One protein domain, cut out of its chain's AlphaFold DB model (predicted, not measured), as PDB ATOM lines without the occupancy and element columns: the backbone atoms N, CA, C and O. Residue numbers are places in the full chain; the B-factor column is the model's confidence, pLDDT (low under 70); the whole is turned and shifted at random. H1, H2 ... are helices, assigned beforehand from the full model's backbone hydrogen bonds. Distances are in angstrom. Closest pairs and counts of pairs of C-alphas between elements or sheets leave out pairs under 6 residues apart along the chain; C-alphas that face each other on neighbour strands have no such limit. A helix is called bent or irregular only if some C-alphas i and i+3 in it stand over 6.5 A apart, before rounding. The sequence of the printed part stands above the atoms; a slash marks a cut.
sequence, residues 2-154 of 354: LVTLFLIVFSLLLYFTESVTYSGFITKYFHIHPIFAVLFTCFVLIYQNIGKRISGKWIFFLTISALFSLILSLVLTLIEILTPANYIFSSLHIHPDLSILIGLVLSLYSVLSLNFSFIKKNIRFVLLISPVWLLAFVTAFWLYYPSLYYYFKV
ATOM      1  N   LEU A   2     -34.526  -7.848  58.183       82.38
ATOM      2  CA  LEU A   2     -35.659  -7.373  58.997       82.38
ATOM      3  C   LEU A   2     -36.492  -6.291  58.279       82.38
ATOM      4  O   LEU A   2     -37.704  -6.408  58.197       82.38
ATOM      5  N   VAL A   3     -35.820  -5.311  57.657       84.56
ATOM      6  CA  VAL A   3     -36.467  -4.274  56.829       84.56
ATOM      7  C   VAL A   3     -37.237  -4.881  55.651       84.56
ATOM      8  O   VAL A   3     -38.373  -4.513  55.406       84.56
ATOM      9  N   THR A   4     -36.655  -5.852  54.945       85.62
ATOM     10  CA  THR A   4     -37.314  -6.533  53.816       85.62
ATOM     11  C   THR A   4     -38.573  -7.264  54.253       85.62
ATOM     12  O   THR A   4     -39.602  -7.160  53.601       85.62
ATOM     13  N   LEU A   5     -38.487  -7.998  55.366       86.44
ATOM     14  CA  LEU A   5     -39.619  -8.716  55.934       86.44
ATOM     15  C   LEU A   5     -40.725  -7.743  56.331       86.44
ATOM     16  O   LEU A   5     -41.877  -7.976  55.989       86.44
ATOM     17  N   PHE A   6     -40.362  -6.647  57.001       89.88
ATOM     18  CA  PHE A   6     -41.303  -5.594  57.352       89.88
ATOM     19  C   PHE A   6     -42.012  -5.045  56.112       89.88
ATOM     20  O   PHE A   6     -43.230  -4.972  56.115       89.88
ATOM     21  N   LEU A   7     -41.283  -4.730  55.038       90.88
ATOM     22  CA  LEU A   7     -41.874  -4.200  53.806       90.88
ATOM     23  C   LEU A   7     -42.808  -5.199  53.117       90.88
ATOM     24  O   LEU A   7     -43.914  -4.828  52.729       90.88
ATOM     25  N   ILE A   8     -42.409  -6.472  53.036       89.81
ATOM     26  CA  ILE A   8     -43.268  -7.540  52.512       89.81
ATOM     27  C   ILE A   8     -44.542  -7.626  53.352       89.81
ATOM     28  O   ILE A   8     -45.629  -7.465  52.810       89.81
ATOM     29  N   VAL A   9     -44.422  -7.811  54.669       91.00
ATOM     30  CA  VAL A   9     -45.575  -7.941  55.571       91.00
ATOM     31  C   VAL A   9     -46.463  -6.704  55.504       91.00
ATOM     32  O   VAL A   9     -47.667  -6.842  55.353       91.00
ATOM     33  N   PHE A  10     -45.882  -5.506  55.537       92.12
ATOM     34  CA  PHE A  10     -46.612  -4.250  55.427       92.12
ATOM     35  C   PHE A  10     -47.404  -4.177  54.119       92.12
ATOM     36  O   PHE A  10     -48.608  -3.954  54.153       92.12
ATOM     37  N   SER A  11     -46.768  -4.444  52.974       92.12
ATOM     38  CA  SER A  11     -47.450  -4.422  51.674       92.12
ATOM     39  C   SER A  11     -48.589  -5.445  51.580       92.12
ATOM     40  O   SER A  11     -49.649  -5.129  51.046       92.12
ATOM     41  N   LEU A  12     -48.406  -6.646  52.143       90.38
ATOM     42  CA  LEU A  12     -49.434  -7.689  52.159       90.38
ATOM     43  C   LEU A  12     -50.573  -7.340  53.116       90.38
ATOM     44  O   LEU A  12     -51.724  -7.613  52.796       90.38
ATOM     45  N   LEU A  13     -50.275  -6.711  54.258       91.12
ATOM     46  CA  LEU A  13     -51.286  -6.248  55.204       91.12
ATOM     47  C   LEU A  13     -52.204  -5.203  54.574       91.12
ATOM     48  O   LEU A  13     -53.403  -5.280  54.801       91.12
ATOM     49  N   LEU A  14     -51.687  -4.292  53.743       90.19
ATOM     50  CA  LEU A  14     -52.534  -3.322  53.037       90.19
ATOM     51  C   LEU A  14     -53.574  -4.023  52.149       90.19
ATOM     52  O   LEU A  14     -54.760  -3.724  52.251       90.19
ATOM     53  N   TYR A  15     -53.151  -4.997  51.336       85.56
ATOM     54  CA  TYR A  15     -54.074  -5.766  50.492       85.56
ATOM     55  C   TYR A  15     -54.985  -6.692  51.289       85.56
ATOM     56  O   TYR A  15     -56.152  -6.850  50.941       85.56
ATOM     57  N   PHE A  16     -54.489  -7.270  52.381       87.06
ATOM     58  CA  PHE A  16     -55.315  -8.060  53.281       87.06
ATOM     59  C   PHE A  16     -56.415  -7.200  53.913       87.06
ATOM     60  O   PHE A  16     -57.573  -7.606  53.927       87.06
ATOM     61  N   THR A  17     -56.094  -5.987  54.370       87.44
ATOM     62  CA  THR A  17     -57.086  -5.043  54.891       87.44
ATOM     63  C   THR A  17     -58.123  -4.678  53.833       87.44
ATOM     64  O   THR A  17     -59.311  -4.690  54.148       87.44
ATOM     65  N   GLU A  18     -57.730  -4.426  52.580       85.50
ATOM     66  CA  GLU A  18     -58.707  -4.241  51.495       85.50
ATOM     67  C   GLU A  18     -59.563  -5.501  51.281       85.50
ATOM     68  O   GLU A  18     -60.771  -5.385  51.088       85.50
ATOM     69  N   SER A  19     -58.977  -6.703  51.395       79.88
ATOM     70  CA  SER A  19     -59.667  -7.987  51.178       79.88
ATOM     71  C   SER A  19     -60.757  -8.327  52.192       79.88
ATOM     72  O   SER A  19     -61.670  -9.077  51.853       79.88
ATOM     73  N   VAL A  20     -60.676  -7.775  53.405       84.25
ATOM     74  CA  VAL A  20     -61.667  -7.985  54.478       84.25
ATOM     75  C   VAL A  20     -62.599  -6.785  54.670       84.25
ATOM     76  O   VAL A  20     -63.536  -6.851  55.461       84.25
ATOM     77  N   THR A  21     -62.343  -5.675  53.970       86.44
ATOM     78  CA  THR A  21     -63.170  -4.462  54.016       86.44
ATOM     79  C   THR A  21     -63.803  -4.199  52.647       86.44
ATOM     80  O   THR A  21     -64.742  -4.892  52.256       86.44
ATOM     81  N   TYR A  22     -63.310  -3.200  51.914       81.38
ATOM     82  CA  TYR A  22     -63.706  -2.873  50.550       81.38
ATOM     83  C   TYR A  22     -62.528  -2.286  49.764       81.38
ATOM     84  O   TYR A  22     -61.608  -1.685  50.329       81.38
ATOM     85  N   SER A  23     -62.575  -2.428  48.438       83.56
ATOM     86  CA  SER A  23     -61.559  -1.872  47.539       83.56
ATOM     87  C   SER A  23     -61.446  -0.351  47.695       83.56
ATOM     88  O   SER A  23     -62.450   0.362  47.677       83.56
ATOM     89  N   GLY A  24     -60.224   0.155  47.874       85.81
ATOM     90  CA  GLY A  24     -59.969   1.580  48.070       85.81
ATOM     91  C   GLY A  24     -60.094   2.059  49.518       85.81
ATOM     92  O   GLY A  24     -59.879   3.248  49.764       85.81
ATOM     93  N   PHE A  25     -60.376   1.175  50.486       91.31
ATOM     94  CA  PHE A  25     -60.358   1.511  51.916       91.31
ATOM     95  C   PHE A  25     -59.041   2.191  52.314       91.31
ATOM     96  O   PHE A  25     -59.050   3.264  52.922       91.31
ATOM     97  N   ILE A  26     -57.903   1.615  51.913       92.75
ATOM     98  CA  ILE A  26     -56.587   2.162  52.260       92.75
ATOM     99  C   ILE A  26     -56.394   3.540  51.625       92.75
ATOM    100  O   ILE A  26     -56.016   4.490  52.309       92.75
ATOM    101  N   THR A  27     -56.735   3.686  50.345       92.00
ATOM    102  CA  THR A  27     -56.635   4.969  49.635       92.00
ATOM    103  C   THR A  27     -57.507   6.048  50.282       92.00
ATOM    104  O   THR A  27     -57.076   7.192  50.409       92.00
ATOM    105  N   LYS A  28     -58.713   5.698  50.739       93.56
ATOM    106  CA  LYS A  28     -59.654   6.640  51.353       93.56
ATOM    107  C   LYS A  28     -59.174   7.167  52.707       93.56
ATOM    108  O   LYS A  28     -59.302   8.361  52.952       93.56
ATOM    109  N   TYR A  29     -58.665   6.296  53.579       94.56
ATOM    110  CA  TYR A  29     -58.324   6.664  54.963       94.56
ATOM    111  C   TYR A  29     -56.849   7.003  55.176       94.56
ATOM    112  O   TYR A  29     -56.528   7.781  56.070       94.56
ATOM    113  N   PHE A  30     -55.952   6.432  54.374       92.25
ATOM    114  CA  PHE A  30     -54.508   6.638  54.497       92.25
ATOM    115  C   PHE A  30     -53.922   7.460  53.345       92.25
ATOM    116  O   PHE A  30     -52.730   7.751  53.372       92.25
ATOM    117  N   HIS A  31     -54.728   7.836  52.342       91.50
ATOM    118  CA  HIS A  31     -54.310   8.635  51.178       91.50
ATOM    119  C   HIS A  31     -53.125   8.046  50.396       91.50
ATOM    120  O   HIS A  31     -52.393   8.761  49.715       91.50
ATOM    121  N   ILE A  32     -52.936   6.727  50.477       90.12
ATOM    122  CA  ILE A  32     -51.864   5.995  49.802       90.12
ATOM    123  C   ILE A  32     -52.486   4.810  49.075       90.12
ATOM    124  O   ILE A  32     -53.220   4.029  49.672       90.12
ATOM    125  N   HIS A  33     -52.157   4.640  47.797       90.19
ATOM    126  CA  HIS A  33     -52.552   3.442  47.066       90.19
ATOM    127  C   HIS A  33     -51.637   2.258  47.455       90.19
ATOM    128  O   HIS A  33     -50.410   2.407  47.378       90.19
ATOM    129  N   PRO A  34     -52.170   1.069  47.811       88.94
ATOM    130  CA  PRO A  34     -51.367  -0.091  48.233       88.94
ATOM    131  C   PRO A  34     -50.240  -0.488  47.265       88.94
ATOM    132  O   PRO A  34     -49.182  -0.960  47.688       88.94
ATOM    133  N   ILE A  35     -50.423  -0.217  45.967       88.69
ATOM    134  CA  ILE A  35     -49.420  -0.484  44.924       88.69
ATOM    135  C   ILE A  35     -48.062   0.172  45.211       88.69
ATOM    136  O   ILE A  35     -47.027  -0.409  44.892       88.69
ATOM    137  N   PHE A  36     -48.027   1.345  45.852       91.81
ATOM    138  CA  PHE A  36     -46.767   2.031  46.143       91.81
ATOM    139  C   PHE A  36     -45.909   1.242  47.137       91.81
ATOM    140  O   PHE A  36     -44.691   1.159  46.967       91.81
ATOM    141  N   ALA A  37     -46.534   0.587  48.122       91.12
ATOM    142  CA  ALA A  37     -45.832  -0.300  49.046       91.12
ATOM    143  C   ALA A  37     -45.263  -1.531  48.321       91.12
ATOM    144  O   ALA A  37     -44.148  -1.965  48.625       91.12
ATOM    145  N   VAL A  38     -45.984  -2.059  47.326       91.75
ATOM    146  CA  VAL A  38     -45.503  -3.175  46.496       91.75
ATOM    147  C   VAL A  38     -44.314  -2.768  45.647       91.75
ATOM    148  O   VAL A  38     -43.289  -3.448  45.671       91.75
ATOM    149  N   LEU A  39     -44.413  -1.645  44.938       92.69
ATOM    150  CA  LEU A  39     -43.335  -1.138  44.089       92.69
ATOM    151  C   LEU A  39     -42.068  -0.857  44.904       92.69
ATOM    152  O   LEU A  39     -40.973  -1.257  44.506       92.69
ATOM    153  N   PHE A  40     -42.214  -0.252  46.084       93.06
ATOM    154  CA  PHE A  40     -41.087  -0.015  46.982       93.06
ATOM    155  C   PHE A  40     -40.463  -1.325  47.489       93.06
ATOM    156  O   PHE A  40     -39.239  -1.477  47.490       93.06
ATOM    157  N   THR A  41     -41.285  -2.313  47.851       92.94
ATOM    158  CA  THR A  41     -40.801  -3.644  48.252       92.94
ATOM    159  C   THR A  41     -40.060  -4.338  47.108       92.94
ATOM    160  O   THR A  41     -38.979  -4.889  47.325       92.94
ATOM    161  N   CYS A  42     -40.577  -4.252  45.877       92.62
ATOM    162  CA  CYS A  42     -39.920  -4.770  44.677       92.62
ATOM    163  C   CYS A  42     -38.540  -4.138  44.476       92.62
ATOM    164  O   CYS A  42     -37.559  -4.857  44.284       92.62
ATOM    165  N   PHE A  43     -38.439  -2.810  44.586       92.06
ATOM    166  CA  PHE A  43     -37.169  -2.091  44.484       92.06
ATOM    167  C   PHE A  43     -36.141  -2.591  45.512       92.06
ATOM    168  O   PHE A  43     -34.999  -2.900  45.162       92.06
ATOM    169  N   VAL A  44     -36.552  -2.753  46.774       90.88
ATOM    170  CA  VAL A  44     -35.672  -3.261  47.840       90.88
ATOM    171  C   VAL A  44     -35.242  -4.708  47.585       90.88
ATOM    172  O   VAL A  44     -34.077  -5.042  47.821       90.88
ATOM    173  N   LEU A  45     -36.141  -5.567  47.095       90.69
ATOM    174  CA  LEU A  45     -35.818  -6.952  46.742       90.69
ATOM    175  C   LEU A  45     -34.805  -7.024  45.602       90.69
ATOM    176  O   LEU A  45     -33.810  -7.736  45.736       90.69
ATOM    177  N   ILE A  46     -34.996  -6.243  44.537       89.56
ATOM    178  CA  ILE A  46     -34.050  -6.151  43.415       89.56
ATOM    179  C   ILE A  46     -32.671  -5.724  43.925       89.56
ATOM    180  O   ILE A  46     -31.677  -6.410  43.678       89.56
ATOM    181  N   TYR A  47     -32.609  -4.644  44.710       88.94
ATOM    182  CA  TYR A  47     -31.360  -4.147  45.286       88.94
ATOM    183  C   TYR A  47     -30.648  -5.207  46.143       88.94
ATOM    184  O   TYR A  47     -29.438  -5.427  46.024       88.94
ATOM    185  N   GLN A  48     -31.391  -5.923  46.990       87.19
ATOM    186  CA  GLN A  48     -30.826  -6.983  47.828       87.19
ATOM    187  C   GLN A  48     -30.390  -8.209  47.032       87.19
ATOM    188  O   GLN A  48     -29.390  -8.835  47.396       87.19
ATOM    189  N   ASN A  49     -31.113  -8.552  45.969       84.56
ATOM    190  CA  ASN A  49     -30.785  -9.678  45.113       84.56
ATOM    191  C   ASN A  49     -29.490  -9.418  44.327       84.56
ATOM    192  O   ASN A  49     -28.591 -10.263  44.339       84.56
ATOM    193  N   ILE A  50     -29.325  -8.210  43.767       82.31
ATOM    194  CA  ILE A  50     -28.068  -7.760  43.134       82.31
ATOM    195  C   ILE A  50     -26.900  -7.883  44.124       82.31
ATOM    196  O   ILE A  50     -25.849  -8.433  43.795       82.31
ATOM    197  N   GLY A  51     -27.106  -7.461  45.373       79.12
ATOM    198  CA  GLY A  51     -26.117  -7.599  46.442       79.12
ATOM    199  C   GLY A  51     -25.939  -9.020  47.002       79.12
ATOM    200  O   GLY A  51     -25.188  -9.179  47.963       79.12
ATOM    201  N   LYS A  52     -26.641 -10.038  46.473       80.06
ATOM    202  CA  LYS A  52     -26.686 -11.429  46.981       80.06
ATOM    203  C   LYS A  52     -27.007 -11.532  48.480       80.06
ATOM    204  O   LYS A  52     -26.522 -12.424  49.173       80.06
ATOM    205  N   ARG A  53     -27.837 -10.622  48.993       79.69
ATOM    206  CA  ARG A  53     -28.158 -10.492  50.429       79.69
ATOM    207  C   ARG A  53     -29.383 -11.299  50.867       79.69
ATOM    208  O   ARG A  53     -29.734 -11.277  52.045       79.69
ATOM    209  N   ILE A  54     -30.041 -12.000  49.943       84.69
ATOM    210  CA  ILE A  54     -31.233 -12.809  50.221       84.69
ATOM    211  C   ILE A  54     -30.811 -14.260  50.467       84.69
ATOM    212  O   ILE A  54     -30.190 -14.902  49.618       84.69
ATOM    213  N   SER A  55     -31.143 -14.788  51.647       89.56
ATOM    214  CA  SER A  55     -30.797 -16.166  51.999       89.56
ATOM    215  C   SER A  55     -31.686 -17.169  51.260       89.56
ATOM    216  O   SER A  55     -32.863 -16.920  51.003       89.56
ATOM    217  N   GLY A  56     -31.154 -18.361  50.976       89.50
ATOM    218  CA  GLY A  56     -31.935 -19.413  50.319       89.50
ATOM    219  C   GLY A  56     -33.167 -19.869  51.113       89.50
ATOM    220  O   GLY A  56     -34.156 -20.263  50.509       89.50
ATOM    221  N   LYS A  57     -33.142 -19.774  52.453       90.94
ATOM    222  CA  LYS A  57     -34.314 -20.085  53.292       90.94
ATOM    223  C   LYS A  57     -35.470 -19.115  53.021       90.94
ATOM    224  O   LYS A  57     -36.611 -19.550  52.952       90.94
ATOM    225  N   TRP A  58     -35.162 -17.831  52.820       89.38
ATOM    226  CA  TRP A  58     -36.164 -16.816  52.487       89.38
ATOM    227  C   TRP A  58     -36.771 -17.028  51.110       89.38
ATOM    228  O   TRP A  58     -37.985 -16.974  50.974       89.38
ATOM    229  N   ILE A  59     -35.940 -17.327  50.112       91.81
ATOM    230  CA  ILE A  59     -36.416 -17.616  48.753       91.81
ATOM    231  C   ILE A  59     -37.364 -18.815  48.772       91.81
ATOM    232  O   ILE A  59     -38.448 -18.753  48.200       91.81
ATOM    233  N   PHE A  60     -36.979 -19.883  49.476       93.69
ATOM    234  CA  PHE A  60     -37.823 -21.063  49.641       93.69
ATOM    235  C   PHE A  60     -39.165 -20.718  50.298       93.69
ATOM    236  O   PHE A  60     -40.207 -21.073  49.755       93.69
ATOM    237  N   PHE A  61     -39.143 -19.992  51.421       93.75
ATOM    238  CA  PHE A  61     -40.358 -19.566  52.117       93.75
ATOM    239  C   PHE A  61     -41.275 -18.742  51.206       93.75
ATOM    240  O   PHE A  61     -42.430 -19.107  51.034       93.75
ATOM    241  N   LEU A  62     -40.745 -17.706  50.545       92.62
ATOM    242  CA  LEU A  62     -41.523 -16.860  49.634       92.62
ATOM    243  C   LEU A  62     -42.105 -17.647  48.456       92.62
ATOM    244  O   LEU A  62     -43.255 -17.426  48.098       92.62
ATOM    245  N   THR A  63     -41.349 -18.595  47.893       94.12
ATOM    246  CA  THR A  63     -41.832 -19.442  46.789       94.12
ATOM    247  C   THR A  63     -43.016 -20.303  47.227       94.12
ATOM    248  O   THR A  63     -44.022 -20.376  46.525       94.12
ATOM    249  N   ILE A  64     -42.919 -20.942  48.398       95.44
ATOM    250  CA  ILE A  64     -44.000 -21.779  48.932       95.44
ATOM    251  C   ILE A  64     -45.213 -20.934  49.318       95.44
ATOM    252  O   ILE A  64     -46.329 -21.311  48.980       95.44
ATOM    253  N   SER A  65     -45.013 -19.786  49.970       94.38
ATOM    254  CA  SER A  65     -46.100 -18.870  50.322       94.38
ATOM    255  C   SER A  65     -46.826 -18.339  49.086       94.38
ATOM    256  O   SER A  65     -48.052 -18.302  49.084       94.38
ATOM    257  N   ALA A  66     -46.094 -17.984  48.027       94.62
ATOM    258  CA  ALA A  66     -46.674 -17.540  46.763       94.62
ATOM    259  C   ALA A  66     -47.538 -18.628  46.118       94.62
ATOM    260  O   ALA A  66     -48.695 -18.383  45.783       94.62
ATOM    261  N   LEU A  67     -46.998 -19.846  46.001       95.75
ATOM    262  CA  LEU A  67     -47.726 -20.976  45.435       95.75
ATOM    263  C   LEU A  67     -48.968 -21.321  46.260       95.75
ATOM    264  O   LEU A  67     -50.045 -21.494  45.699       95.75
ATOM    265  N   PHE A  68     -48.818 -21.420  47.582       95.38
ATOM    266  CA  PHE A  68     -49.919 -21.737  48.483       95.38
ATOM    267  C   PHE A  68     -51.030 -20.694  48.385       95.38
ATOM    268  O   PHE A  68     -52.188 -21.064  48.233       95.38
ATOM    269  N   SER A  69     -50.675 -19.404  48.411       94.00
ATOM    270  CA  SER A  69     -51.645 -18.317  48.284       94.00
ATOM    271  C   SER A  69     -52.380 -18.380  46.949       94.00
ATOM    272  O   SER A  69     -53.599 -18.297  46.946       94.00
ATOM    273  N   LEU A  70     -51.676 -18.581  45.827       94.50
ATOM    274  CA  LEU A  70     -52.321 -18.693  44.515       94.50
ATOM    275  C   LEU A  70     -53.272 -19.889  44.431       94.50
ATOM    276  O   LEU A  70     -54.398 -19.735  43.973       94.50
ATOM    277  N   ILE A  71     -52.840 -21.070  44.880       94.25
ATOM    278  CA  ILE A  71     -53.683 -22.274  44.847       94.25
ATOM    279  C   ILE A  71     -54.905 -22.091  45.744       94.25
ATOM    280  O   ILE A  71     -56.016 -22.386  45.311       94.25
ATOM    281  N   LEU A  72     -54.715 -21.599  46.971       93.62
ATOM    282  CA  LEU A  72     -55.816 -21.347  47.897       93.62
ATOM    283  C   LEU A  72     -56.834 -20.400  47.268       93.62
ATOM    284  O   LEU A  72     -58.024 -20.694  47.267       93.62
ATOM    285  N   SER A  73     -56.366 -19.302  46.688       92.12
ATOM    286  CA  SER A  73     -57.246 -18.327  46.071       92.12
ATOM    287  C   SER A  73     -57.983 -18.876  44.848       92.12
ATOM    288  O   SER A  73     -59.182 -18.663  44.736       92.12
ATOM    289  N   LEU A  74     -57.327 -19.667  43.989       92.00
ATOM    290  CA  LEU A  74     -57.997 -20.358  42.878       92.00
ATOM    291  C   LEU A  74     -59.056 -21.359  43.362       92.00
ATOM    292  O   LEU A  74     -60.105 -21.490  42.738       92.00
ATOM    293  N   VAL A  75     -58.808 -22.050  44.480       92.62
ATOM    294  CA  VAL A  75     -59.798 -22.941  45.105       92.62
ATOM    295  C   VAL A  75     -60.987 -22.144  45.638       92.62
ATOM    296  O   VAL A  75     -62.122 -22.561  45.427       92.62
ATOM    297  N   LEU A  76     -60.757 -20.996  46.281       91.44
ATOM    298  CA  LEU A  76     -61.839 -20.115  46.733       91.44
ATOM    299  C   LEU A  76     -62.674 -19.611  45.551       91.44
ATOM    300  O   LEU A  76     -63.897 -19.685  45.612       91.44
ATOM    301  N   THR A  77     -62.035 -19.185  44.458       89.62
ATOM    302  CA  THR A  77     -62.729 -18.793  43.222       89.62
ATOM    303  C   THR A  77     -63.542 -19.949  42.645       89.62
ATOM    304  O   THR A  77     -64.685 -19.755  42.246       89.62
ATOM    305  N   LEU A  78     -62.997 -21.168  42.630       88.94
ATOM    306  CA  LEU A  78     -63.730 -22.341  42.156       88.94
ATOM    307  C   LEU A  78     -64.960 -22.633  43.025       88.94
ATOM    308  O   LEU A  78     -66.024 -22.920  42.488       88.94
ATOM    309  N   ILE A  79     -64.834 -22.548  44.351       90.62
ATOM    310  CA  ILE A  79     -65.973 -22.721  45.258       90.62
ATOM    311  C   ILE A  79     -67.018 -21.635  44.996       90.62
ATOM    312  O   ILE A  79     -68.192 -21.964  44.879       90.62
ATOM    313  N   GLU A  80     -66.606 -20.375  44.846       88.94
ATOM    314  CA  GLU A  80     -67.499 -19.250  44.544       88.94
ATOM    315  C   GLU A  80     -68.283 -19.469  43.238       88.94
ATOM    316  O   GLU A  80     -69.479 -19.214  43.193       88.94
ATOM    317  N   ILE A  81     -67.649 -20.027  42.198       86.62
ATOM    318  CA  ILE A  81     -68.309 -20.385  40.927       86.62
ATOM    319  C   ILE A  81     -69.337 -21.517  41.111       86.62
ATOM    320  O   ILE A  81     -70.360 -21.547  40.429       86.62
ATOM    321  N   LEU A  82     -69.063 -22.470  42.006       88.94
ATOM    322  CA  LEU A  82     -69.901 -23.652  42.243       88.94
ATOM    323  C   LEU A  82     -70.993 -23.433  43.302       88.94
ATOM    324  O   LEU A  82     -71.803 -24.330  43.542       88.94
ATOM    325  N   THR A  83     -71.005 -22.279  43.964       91.31
ATOM    326  CA  THR A  83     -71.923 -21.946  45.059       91.31
ATOM    327  C   THR A  83     -72.729 -20.688  44.721       91.31
ATOM    328  O   THR A  83     -72.472 -20.041  43.706       91.31
ATOM    329  N   PRO A  84     -73.773 -20.344  45.501       91.12
ATOM    330  CA  PRO A  84     -74.495 -19.095  45.287       91.12
ATOM    331  C   PRO A  84     -73.565 -17.882  45.374       91.12
ATOM    332  O   PRO A  84     -72.620 -17.873  46.158       91.12
ATOM    333  N   ALA A  85     -73.871 -16.835  44.608       87.56
ATOM    334  CA  ALA A  85     -73.061 -15.622  44.585       87.56
ATOM    335  C   ALA A  85     -72.837 -15.038  45.994       87.56
ATOM    336  O   ALA A  85     -73.768 -14.936  46.796       87.56
ATOM    337  N   ASN A  86     -71.609 -14.591  46.254       87.00
ATOM    338  CA  ASN A  86     -71.089 -14.086  47.524       87.00
ATOM    339  C   ASN A  86     -71.000 -15.128  48.654       87.00
ATOM    340  O   ASN A  86     -70.944 -14.754  49.833       87.00
ATOM    341  N   TYR A  87     -70.973 -16.427  48.352       92.44
ATOM    342  CA  TYR A  87     -70.880 -17.470  49.377       92.44
ATOM    343  C   TYR A  87     -69.581 -17.378  50.189       92.44
ATOM    344  O   TYR A  87     -69.627 -17.383  51.424       92.44
ATOM    345  N   ILE A  88     -68.426 -17.233  49.530       92.06
ATOM    346  CA  ILE A  88     -67.130 -17.129  50.212       92.06
ATOM    347  C   ILE A  88     -67.074 -15.868  51.066       92.06
ATOM    348  O   ILE A  88     -66.655 -15.937  52.225       92.06
ATOM    349  N   PHE A  89     -67.544 -14.735  50.544       88.88
ATOM    350  CA  PHE A  89     -67.559 -13.496  51.313       88.88
ATOM    351  C   PHE A  89     -68.503 -13.589  52.521       88.88
ATOM    352  O   PHE A  89     -68.106 -13.253  53.629       88.88
ATOM    353  N   SER A  90     -69.718 -14.112  52.357       91.56
ATOM    354  CA  SER A  90     -70.674 -14.252  53.469       91.56
ATOM    355  C   SER A  90     -70.203 -15.220  54.561       91.56
ATOM    356  O   SER A  90     -70.467 -14.998  55.742       91.56
ATOM    357  N   SER A  91     -69.474 -16.273  54.185       93.06
ATOM    358  CA  SER A  91     -69.022 -17.311  55.118       93.06
ATOM    359  C   SER A  91     -67.690 -16.964  55.783       93.06
ATOM    360  O   SER A  91     -67.526 -17.143  56.989       93.06
ATOM    361  N   LEU A  92     -66.720 -16.483  55.002       90.00
ATOM    362  CA  LEU A  92     -65.334 -16.284  55.432       90.00
ATOM    363  C   LEU A  92     -64.936 -14.810  55.542       90.00
ATOM    364  O   LEU A  92     -63.875 -14.527  56.088       90.00
ATOM    365  N   HIS A  93     -65.763 -13.884  55.050       88.00
ATOM    366  CA  HIS A  93     -65.462 -12.448  54.975       88.00
ATOM    367  C   HIS A  93     -64.173 -12.151  54.192       88.00
ATOM    368  O   HIS A  93     -63.430 -11.224  54.509       88.00
ATOM    369  N   ILE A  94     -63.906 -12.962  53.164       86.06
ATOM    370  CA  ILE A  94     -62.761 -12.820  52.262       86.06
ATOM    371  C   ILE A  94     -63.294 -12.576  50.856       86.06
ATOM    372  O   ILE A  94     -64.090 -13.366  50.356       86.06
ATOM    373  N   HIS A  95     -62.822 -11.516  50.202       84.56
ATOM    374  CA  HIS A  95     -63.037 -11.305  48.768       84.56
ATOM    375  C   HIS A  95     -62.062 -12.178  47.955       84.56
ATOM    376  O   HIS A  95     -60.848 -11.936  48.034       84.56
ATOM    377  N   PRO A  96     -62.532 -13.173  47.167       84.12
ATOM    378  CA  PRO A  96     -61.656 -14.054  46.384       84.12
ATOM    379  C   PRO A  96     -60.697 -13.279  45.473       84.12
ATOM    380  O   PRO A  96     -59.501 -13.569  45.432       84.12
ATOM    381  N   ASP A  97     -61.194 -12.218  44.846       82.12
ATOM    382  CA  ASP A  97     -60.473 -11.367  43.901       82.12
ATOM    383  C   ASP A  97     -59.239 -10.712  44.534       82.12
ATOM    384  O   ASP A  97     -58.133 -10.729  43.987       82.12
ATOM    385  N   LEU A  98     -59.406 -10.191  45.750       83.56
ATOM    386  CA  LEU A  98     -58.332  -9.548  46.503       83.56
ATOM    387  C   LEU A  98     -57.351 -10.582  47.070       83.56
ATOM    388  O   LEU A  98     -56.152 -10.314  47.156       83.56
ATOM    389  N   SER A  99     -57.822 -11.793  47.378       85.69
ATOM    390  CA  SER A  99     -56.940 -12.898  47.762       85.69
ATOM    391  C   SER A  99     -56.003 -13.314  46.616       85.69
ATOM    392  O   SER A  99     -54.825 -13.596  46.850       85.69
ATOM    393  N   ILE A 100     -56.473 -13.266  45.364       90.25
ATOM    394  CA  ILE A 100     -55.641 -13.565  44.191       90.25
ATOM    395  C   ILE A 100     -54.551 -12.524  44.001       90.25
ATOM    396  O   ILE A 100     -53.401 -12.884  43.735       90.25
ATOM    397  N   LEU A 101     -54.867 -11.251  44.224       89.19
ATOM    398  CA  LEU A 101     -53.875 -10.185  44.166       89.19
ATOM    399  C   LEU A 101     -52.730 -10.405  45.168       89.19
ATOM    400  O   LEU A 101     -51.566 -10.222  44.811       89.19
ATOM    401  N   ILE A 102     -53.027 -10.889  46.379       89.94
ATOM    402  CA  ILE A 102     -52.006 -11.284  47.367       89.94
ATOM    403  C   ILE A 102     -51.097 -12.385  46.795       89.94
ATOM    404  O   ILE A 102     -49.869 -12.278  46.877       89.94
ATOM    405  N   GLY A 103     -51.673 -13.415  46.166       93.00
ATOM    406  CA  GLY A 103     -50.917 -14.495  45.525       93.00
ATOM    407  C   GLY A 103     -50.035 -14.021  44.361       93.00
ATOM    408  O   GLY A 103     -48.883 -14.453  44.237       93.00
ATOM    409  N   LEU A 104     -50.528 -13.091  43.540       92.69
ATOM    410  CA  LEU A 104     -49.774 -12.485  42.435       92.69
ATOM    411  C   LEU A 104     -48.615 -11.615  42.949       92.69
ATOM    412  O   LEU A 104     -47.491 -11.741  42.460       92.69
ATOM    413  N   VAL A 105     -48.844 -10.797  43.981       92.38
ATOM    414  CA  VAL A 105     -47.806  -9.967  44.623       92.38
ATOM    415  C   VAL A 105     -46.728 -10.837  45.274       92.38
ATOM    416  O   VAL A 105     -45.535 -10.606  45.069       92.38
ATOM    417  N   LEU A 106     -47.115 -11.884  46.007       94.12
ATOM    418  CA  LEU A 106     -46.165 -12.847  46.567       94.12
ATOM    419  C   LEU A 106     -45.363 -13.556  45.475       94.12
ATOM    420  O   LEU A 106     -44.166 -13.799  45.647       94.12
ATOM    421  N   SER A 107     -46.001 -13.862  44.344       94.69
ATOM    422  CA  SER A 107     -45.317 -14.464  43.204       94.69
ATOM    423  C   SER A 107     -44.265 -13.524  42.624       94.69
ATOM    424  O   SER A 107     -43.121 -13.934  42.429       94.69
ATOM    425  N   LEU A 108     -44.602 -12.244  42.457       94.00
ATOM    426  CA  LEU A 108     -43.651 -11.214  42.046       94.00
ATOM    427  C   LEU A 108     -42.465 -11.125  43.020       94.00
ATOM    428  O   LEU A 108     -41.311 -11.178  42.594       94.00
ATOM    429  N   TYR A 109     -42.716 -11.074  44.330       94.75
ATOM    430  CA  TYR A 109     -41.651 -11.046  45.338       94.75
ATOM    431  C   TYR A 109     -40.764 -12.287  45.307       94.75
ATOM    432  O   TYR A 109     -39.543 -12.173  45.444       94.75
ATOM    433  N   SER A 110     -41.357 -13.464  45.113       94.25
ATOM    434  CA  SER A 110     -40.623 -14.716  44.957       94.25
ATOM    435  C   SER A 110     -39.684 -14.646  43.751       94.25
ATOM    436  O   SER A 110     -38.480 -14.846  43.919       94.25
ATOM    437  N   VAL A 111     -40.189 -14.261  42.569       93.44
ATOM    438  CA  VAL A 111     -39.382 -14.123  41.341       93.44
ATOM    439  C   VAL A 111     -38.228 -13.144  41.548       93.44
ATOM    440  O   VAL A 111     -37.078 -13.493  41.283       93.44
ATOM    441  N   LEU A 112     -38.503 -11.951  42.082       93.06
ATOM    442  CA  LEU A 112     -37.483 -10.923  42.318       93.06
ATOM    443  C   LEU A 112     -36.429 -11.349  43.351       93.06
ATOM    444  O   LEU A 112     -35.311 -10.830  43.339       93.06
ATOM    445  N   SER A 113     -36.763 -12.303  44.220       93.12
ATOM    446  CA  SER A 113     -35.853 -12.863  45.221       93.12
ATOM    447  C   SER A 113     -34.986 -14.010  44.692       93.12
ATOM    448  O   SER A 113     -33.979 -14.346  45.324       93.12
ATOM    449  N   LEU A 114     -35.353 -14.642  43.568       91.88
ATOM    450  CA  LEU A 114     -34.617 -15.785  43.021       91.88
ATOM    451  C   LEU A 114     -33.207 -15.372  42.594       91.88
ATOM    452  O   LEU A 114     -32.999 -14.373  41.911       91.88
ATOM    453  N   ASN A 115     -32.224 -16.203  42.939       91.44
ATOM    454  CA  ASN A 115     -30.858 -16.051  42.452       91.44
ATOM    455  C   ASN A 115     -30.286 -17.367  41.931       91.44
ATOM    456  O   ASN A 115     -30.694 -18.463  42.321       91.44
ATOM    457  N   PHE A 116     -29.279 -17.248  41.066       90.38
ATOM    458  CA  PHE A 116     -28.666 -18.391  40.394       90.38
ATOM    459  C   PHE A 116     -28.046 -19.409  41.366       90.38
ATOM    460  O   PHE A 116     -28.100 -20.614  41.123       90.38
ATOM    461  N   SER A 117     -27.494 -18.944  42.495       91.75
ATOM    462  CA  SER A 117     -26.922 -19.823  43.525       91.75
ATOM    463  C   SER A 117     -27.993 -20.723  44.147       91.75
ATOM    464  O   SER A 117     -27.816 -21.940  44.241       91.75
ATOM    465  N   PHE A 118     -29.144 -20.140  44.497       93.50
ATOM    466  CA  PHE A 118     -30.296 -20.871  45.006       93.50
ATOM    467  C   PHE A 118     -30.831 -21.869  43.977       93.50
ATOM    468  O   PHE A 118     -31.009 -23.036  44.325       93.50
ATOM    469  N   ILE A 119     -31.029 -21.443  42.723       93.81
ATOM    470  CA  ILE A 119     -31.541 -22.310  41.650       93.81
ATOM    471  C   ILE A 119     -30.608 -23.503  41.442       93.81
ATOM    472  O   ILE A 119     -31.053 -24.647  41.456       93.81
ATOM    473  N   LYS A 120     -29.297 -23.266  41.322       93.69
ATOM    474  CA  LYS A 120     -28.310 -24.333  41.118       93.69
ATOM    475  C   LYS A 120     -28.301 -25.331  42.277       93.69
ATOM    476  O   LYS A 120     -28.246 -26.536  42.040       93.69
ATOM    477  N   LYS A 121     -28.366 -24.843  43.521       95.38
ATOM    478  CA  LYS A 121     -28.378 -25.692  44.723       95.38
ATOM    479  C   LYS A 121     -29.682 -26.484  44.870       95.38
ATOM    480  O   LYS A 121     -29.647 -27.613  45.346       95.38
ATOM    481  N   ASN A 122     -30.810 -25.918  44.441       96.19
ATOM    482  CA  ASN A 122     -32.150 -26.464  44.666       96.19
ATOM    483  C   ASN A 122     -32.874 -26.839  43.364       96.19
ATOM    484  O   ASN A 122     -34.100 -26.848  43.323       96.19
ATOM    485  N   ILE A 123     -32.142 -27.183  42.301       95.62
ATOM    486  CA  ILE A 123     -32.717 -27.367  40.957       95.62
ATOM    487  C   ILE A 123     -33.864 -28.383  40.915       95.62
ATOM    488  O   ILE A 123     -34.840 -28.173  40.211       95.62
ATOM    489  N   ARG A 124     -33.793 -29.459  41.710       97.56
ATOM    490  CA  ARG A 124     -34.871 -30.461  41.788       97.56
ATOM    491  C   ARG A 124     -36.166 -29.860  42.334       97.56
ATOM    492  O   ARG A 124     -37.231 -30.144  41.813       97.56
ATOM    493  N   PHE A 125     -36.064 -29.028  43.368       96.62
ATOM    494  CA  PHE A 125     -37.210 -28.321  43.933       96.62
ATOM    495  C   PHE A 125     -37.781 -27.316  42.928       96.62
ATOM    496  O   PHE A 125     -38.986 -27.302  42.702       96.62
ATOM    497  N   VAL A 126     -36.910 -26.536  42.279       96.31
ATOM    498  CA  VAL A 126     -37.318 -25.551  41.268       96.31
ATOM    499  C   VAL A 126     -38.072 -26.227  40.124       96.31
ATOM    500  O   VAL A 126     -39.177 -25.807  39.817       96.31
ATOM    501  N   LEU A 127     -37.525 -27.305  39.553       97.38
ATOM    502  CA  LEU A 127     -38.159 -28.046  38.458       97.38
ATOM    503  C   LEU A 127     -39.479 -28.711  38.864       97.38
ATOM    504  O   LEU A 127     -40.380 -28.836  38.043       97.38
ATOM    505  N   LEU A 128     -39.611 -29.131  40.122       97.69
ATOM    506  CA  LEU A 128     -40.855 -29.724  40.598       97.69
ATOM    507  C   LEU A 128     -41.961 -28.671  40.721       97.69
ATOM    508  O   LEU A 128     -43.103 -28.937  40.358       97.69
ATOM    509  N   ILE A 129     -41.629 -27.495  41.252       97.12
ATOM    510  CA  ILE A 129     -42.611 -26.469  41.611       97.12
ATOM    511  C   ILE A 129     -42.924 -25.515  40.458       97.12
ATOM    512  O   ILE A 129     -44.072 -25.089  40.332       97.12
ATOM    513  N   SER A 130     -41.953 -25.195  39.601       96.19
ATOM    514  CA  SER A 130     -42.124 -24.165  38.572       96.19
ATOM    515  C   SER A 130     -43.299 -24.400  37.615       96.19
ATOM    516  O   SER A 130     -43.971 -23.414  37.330       96.19
ATOM    517  N   PRO A 131     -43.623 -25.631  37.153       97.31
ATOM    518  CA  PRO A 131     -44.766 -25.834  36.256       97.31
ATOM    519  C   PRO A 131     -46.100 -25.510  36.930       97.31
ATOM    520  O   PRO A 131     -46.937 -24.822  36.359       97.31
ATOM    521  N   VAL A 132     -46.274 -25.968  38.175       97.12
ATOM    522  CA  VAL A 132     -47.507 -25.750  38.947       97.12
ATOM    523  C   VAL A 132     -47.660 -24.273  39.281       97.12
ATOM    524  O   VAL A 132     -48.744 -23.715  39.153       97.12
ATOM    525  N   TRP A 133     -46.563 -23.629  39.680       96.00
ATOM    526  CA  TRP A 133     -46.570 -22.211  40.006       96.00
ATOM    527  C   TRP A 133     -46.861 -21.335  38.788       96.00
ATOM    528  O   TRP A 133     -47.691 -20.436  38.890       96.00
ATOM    529  N   LEU A 134     -46.246 -21.629  37.637       95.00
ATOM    530  CA  LEU A 134     -46.509 -20.918  36.386       95.00
ATOM    531  C   LEU A 134     -47.972 -21.071  35.959       95.00
ATOM    532  O   LEU A 134     -48.621 -20.069  35.670       95.00
ATOM    533  N   LEU A 135     -48.511 -22.294  35.977       94.38
ATOM    534  CA  LEU A 135     -49.903 -22.536  35.604       94.38
ATOM    535  C   LEU A 135     -50.880 -21.820  36.543       94.38
ATOM    536  O   LEU A 135     -51.824 -21.186  36.075       94.38
ATOM    537  N   ALA A 136     -50.644 -21.879  37.858       94.44
ATOM    538  CA  ALA A 136     -51.468 -21.180  38.841       94.44
ATOM    539  C   ALA A 136     -51.412 -19.657  38.643       94.44
ATOM    540  O   ALA A 136     -52.445 -18.995  38.683       94.44
ATOM    541  N   PHE A 137     -50.223 -19.108  38.376       93.69
ATOM    542  CA  PHE A 137     -50.039 -17.687  38.095       93.69
ATOM    543  C   PHE A 137     -50.801 -17.253  36.837       93.69
ATOM    544  O   PHE A 137     -51.570 -16.297  36.897       93.69
ATOM    545  N   VAL A 138     -50.640 -17.968  35.717       91.88
ATOM    546  CA  VAL A 138     -51.325 -17.630  34.458       91.88
ATOM    547  C   VAL A 138     -52.836 -17.809  34.583       91.88
ATOM    548  O   VAL A 138     -53.580 -16.956  34.115       91.88
ATOM    549  N   THR A 139     -53.303 -18.858  35.266       90.69
ATOM    550  CA  THR A 139     -54.741 -19.076  35.500       90.69
ATOM    551  C   THR A 139     -55.339 -17.942  36.333       90.69
ATOM    552  O   THR A 139     -56.381 -17.399  35.978       90.69
ATOM    553  N   ALA A 140     -54.662 -17.537  37.411       91.25
ATOM    554  CA  ALA A 140     -55.078 -16.400  38.225       91.25
ATOM    555  C   ALA A 140     -55.097 -15.097  37.410       91.25
ATOM    556  O   ALA A 140     -56.043 -14.319  37.500       91.25
ATOM    557  N   PHE A 141     -54.083 -14.873  36.578       88.31
ATOM    558  CA  PHE A 141     -54.012 -13.697  35.718       88.31
ATOM    559  C   PHE A 141     -55.120 -13.674  34.654       88.31
ATOM    560  O   PHE A 141     -55.735 -12.634  34.443       88.31
ATOM    561  N   TRP A 142     -55.422 -14.820  34.037       88.50
ATOM    562  CA  TRP A 142     -56.504 -14.982  33.061       88.50
ATOM    563  C   TRP A 142     -57.883 -14.696  33.662       88.50
ATOM    564  O   TRP A 142     -58.651 -13.936  33.078       88.50
ATOM    565  N   LEU A 143     -58.182 -15.257  34.838       87.12
ATOM    566  CA  LEU A 143     -59.485 -15.093  35.491       87.12
ATOM    567  C   LEU A 143     -59.751 -13.644  35.925       87.12
ATOM    568  O   LEU A 143     -60.877 -13.168  35.812       87.12
ATOM    569  N   TYR A 144     -58.724 -12.944  36.410       87.12
ATOM    570  CA  TYR A 144     -58.888 -11.650  37.086       87.12
ATOM    571  C   TYR A 144     -58.504 -10.443  36.251       87.12
ATOM    572  O   TYR A 144     -58.999  -9.340  36.477       87.12
ATOM    573  N   TYR A 145     -57.640 -10.647  35.265       87.25
ATOM    574  CA  TYR A 145     -57.200  -9.607  34.350       87.25
ATOM    575  C   TYR A 145     -57.368 -10.068  32.897       87.25
ATOM    576  O   TYR A 145     -56.409  -9.988  32.128       87.25
ATOM    577  N   PRO A 146     -58.570 -10.520  32.477       87.06
ATOM    578  CA  PRO A 146     -58.781 -11.131  31.167       87.06
ATOM    579  C   PRO A 146     -58.388 -10.197  30.021       87.06
ATOM    580  O   PRO A 146     -57.701 -10.627  29.104       87.06
ATOM    581  N   SER A 147     -58.730  -8.906  30.086       86.62
ATOM    582  CA  SER A 147     -58.349  -7.938  29.046       86.62
ATOM    583  C   SER A 147     -56.833  -7.820  28.888       86.62
ATOM    584  O   SER A 147     -56.330  -7.732  27.772       86.62
ATOM    585  N   LEU A 148     -56.096  -7.841  30.002       83.75
ATOM    586  CA  LEU A 148     -54.638  -7.762  29.990       83.75
ATOM    587  C   LEU A 148     -54.019  -9.093  29.547       83.75
ATOM    588  O   LEU A 148     -53.056  -9.098  28.790       83.75
ATOM    589  N   TYR A 149     -54.597 -10.216  29.970       84.88
ATOM    590  CA  TYR A 149     -54.218 -11.540  29.496       84.88
ATOM    591  C   TYR A 149     -54.379 -11.652  27.976       84.88
ATOM    592  O   TYR A 149     -53.409 -11.971  27.301       84.88
ATOM    593  N   TYR A 150     -55.547 -11.313  27.422       82.44
ATOM    594  CA  TYR A 150     -55.780 -11.360  25.976       82.44
ATOM    595  C   TYR A 150     -54.925 -10.349  25.208       82.44
ATOM    596  O   TYR A 150     -54.521 -10.642  24.090       82.44
ATOM    597  N   TYR A 151     -54.574  -9.210  25.814       81.06
ATOM    598  CA  TYR A 151     -53.599  -8.280  25.240       81.06
ATOM    599  C   TYR A 151     -52.196  -8.901  25.110       81.06
ATOM    600  O   TYR A 151     -51.512  -8.669  24.120       81.06
ATOM    601  N   PHE A 152     -51.766  -9.711  26.083       73.31
ATOM    602  CA  PHE A 152     -50.495 -10.446  26.007       73.31
ATOM    603  C   PHE A 152     -50.574 -11.748  25.194       73.31
ATOM    604  O   PHE A 152     -49.532 -12.277  24.812       73.31
ATOM    605  N   LYS A 153     -51.787 -12.252  24.943       73.19
ATOM    606  CA  LYS A 153     -52.088 -13.479  24.190       73.19
ATOM    607  C   LYS A 153     -52.423 -13.219  22.710       73.19
ATOM    608  O   LYS A 153     -52.939 -14.103  22.039       73.19
ATOM    609  N   VAL A 154     -52.219 -12.004  22.201       69.25
ATOM    610  CA  VAL A 154     -52.352 -11.742  20.756       69.25
ATOM    611  C   VAL A 154     -51.393 -12.675  19.993       69.25
ATOM    612  O   VAL A 154     -50.347 -13.013  20.550       69.25
TER     613      VAL A 154
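AT A GLANCE: This is residues 2 to 154 of the 354 residues of an uncharacterized protein of Candidatus Gottesmanbacteria bacterium GW2011_GWA2_42_18 (UniProt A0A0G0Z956). Five long helices, H1, H3, H4, H6 and H8, form an up-and-down bundle, each running against the one before it, with H6 in the middle. H1 and H3 pack on one side of H6, while H4 and the kinked, slanting H8 pack on the other; short H2 and H5 lie towards one end, short H7 at the opposite end, and H9 turns off in a corner from H8. The printed part has 153 residues with nine named helices, H1 to H9 in chain order, and no named strand: all helix. It is compact, with a radius of gyration of the C-alphas of 16.3 A and spans of 47 by 36 by 33 A.

HOW THE PARTS SIT: H1, residues 2 to 20, touches H2, residues 25 to 30, with residues 14 to 18 alone; the C-alphas of Glu 18 and Phe 25 are closest, 6.0 A apart. H1 touches H3, residues 34 to 50, at a shallow tilt of 27 degrees, opposite ways, closest at the C-alphas of Ser 11 and Ala 37, 5.1 A. The hub is H6, residues 96 to 113, which touches four helices. Its residues 96 to 102 touch H1, closest at the C-alphas of Ser 19 and Leu 98, 5.1 A; its residues 105 to 113 touch H3, closest at those of Ile 46 and Leu 112, 6.0 A. H4, residues 56 to 82, touches H6 at a shallow tilt of 21 degrees, opposite ways; the C-alphas of Leu 70 and Gly 103 are closest, 4.5 A. H4 and H5, residues 87 to 92, form a helical hairpin, closest at the C-alphas of Glu 80 and Ile 88, 6.1 A. H7, residues 116 to 121, is close to H4 but not clearly touching, with the C-alphas of Gly 56 and Phe 118 closest at 5.7 A. H8, residues 123 to 144, touches H4 with residues 133 to 140 alone, closest at the C-alphas of Leu 67 and Trp 133, 5.7 A. H8 touches H6 with residues 137 to 144 alone, closest at the C-alphas of Ile 100 and Ala 140, 6.6 A. H9, residues 146 to 152, and H8 touch only at the corner, and only just, with 3 pairs of C-alphas within 8 A, the closest being Trp 142 and Tyr 149 at 5.5 A. H1 is apart from H4 and H8. Every O i to N i+4 pair is within hydrogen-bond range in H2, H3, H4, H5, H6, H7 and H9, against 14 of 15 in H1 and 16 of 18 in H8.

IN THESE COORDINATES: H1 begins at C-alpha 2, (-35.659, -7.373, 58.997), and is 26.4 A long. H3 is 25.1 A, H4 39.0 A, H6 25.9 A and H8 30.8 A. H8 is irregular, with C-alphas 128 and 131 7.0 A apart, and has a kink of 35 degrees near residue 130. H9 ends at C-alpha 152, (-50.495, -10.446, 26.007).

THE WHOLE: The two C-alphas farthest apart, those of Gly 51 and Pro 84, are 49.7 A apart. The printed part has no cut, and its links between helices are tight. Mean pLDDT of the printed part is 90.0; residue 154 alone is under 70.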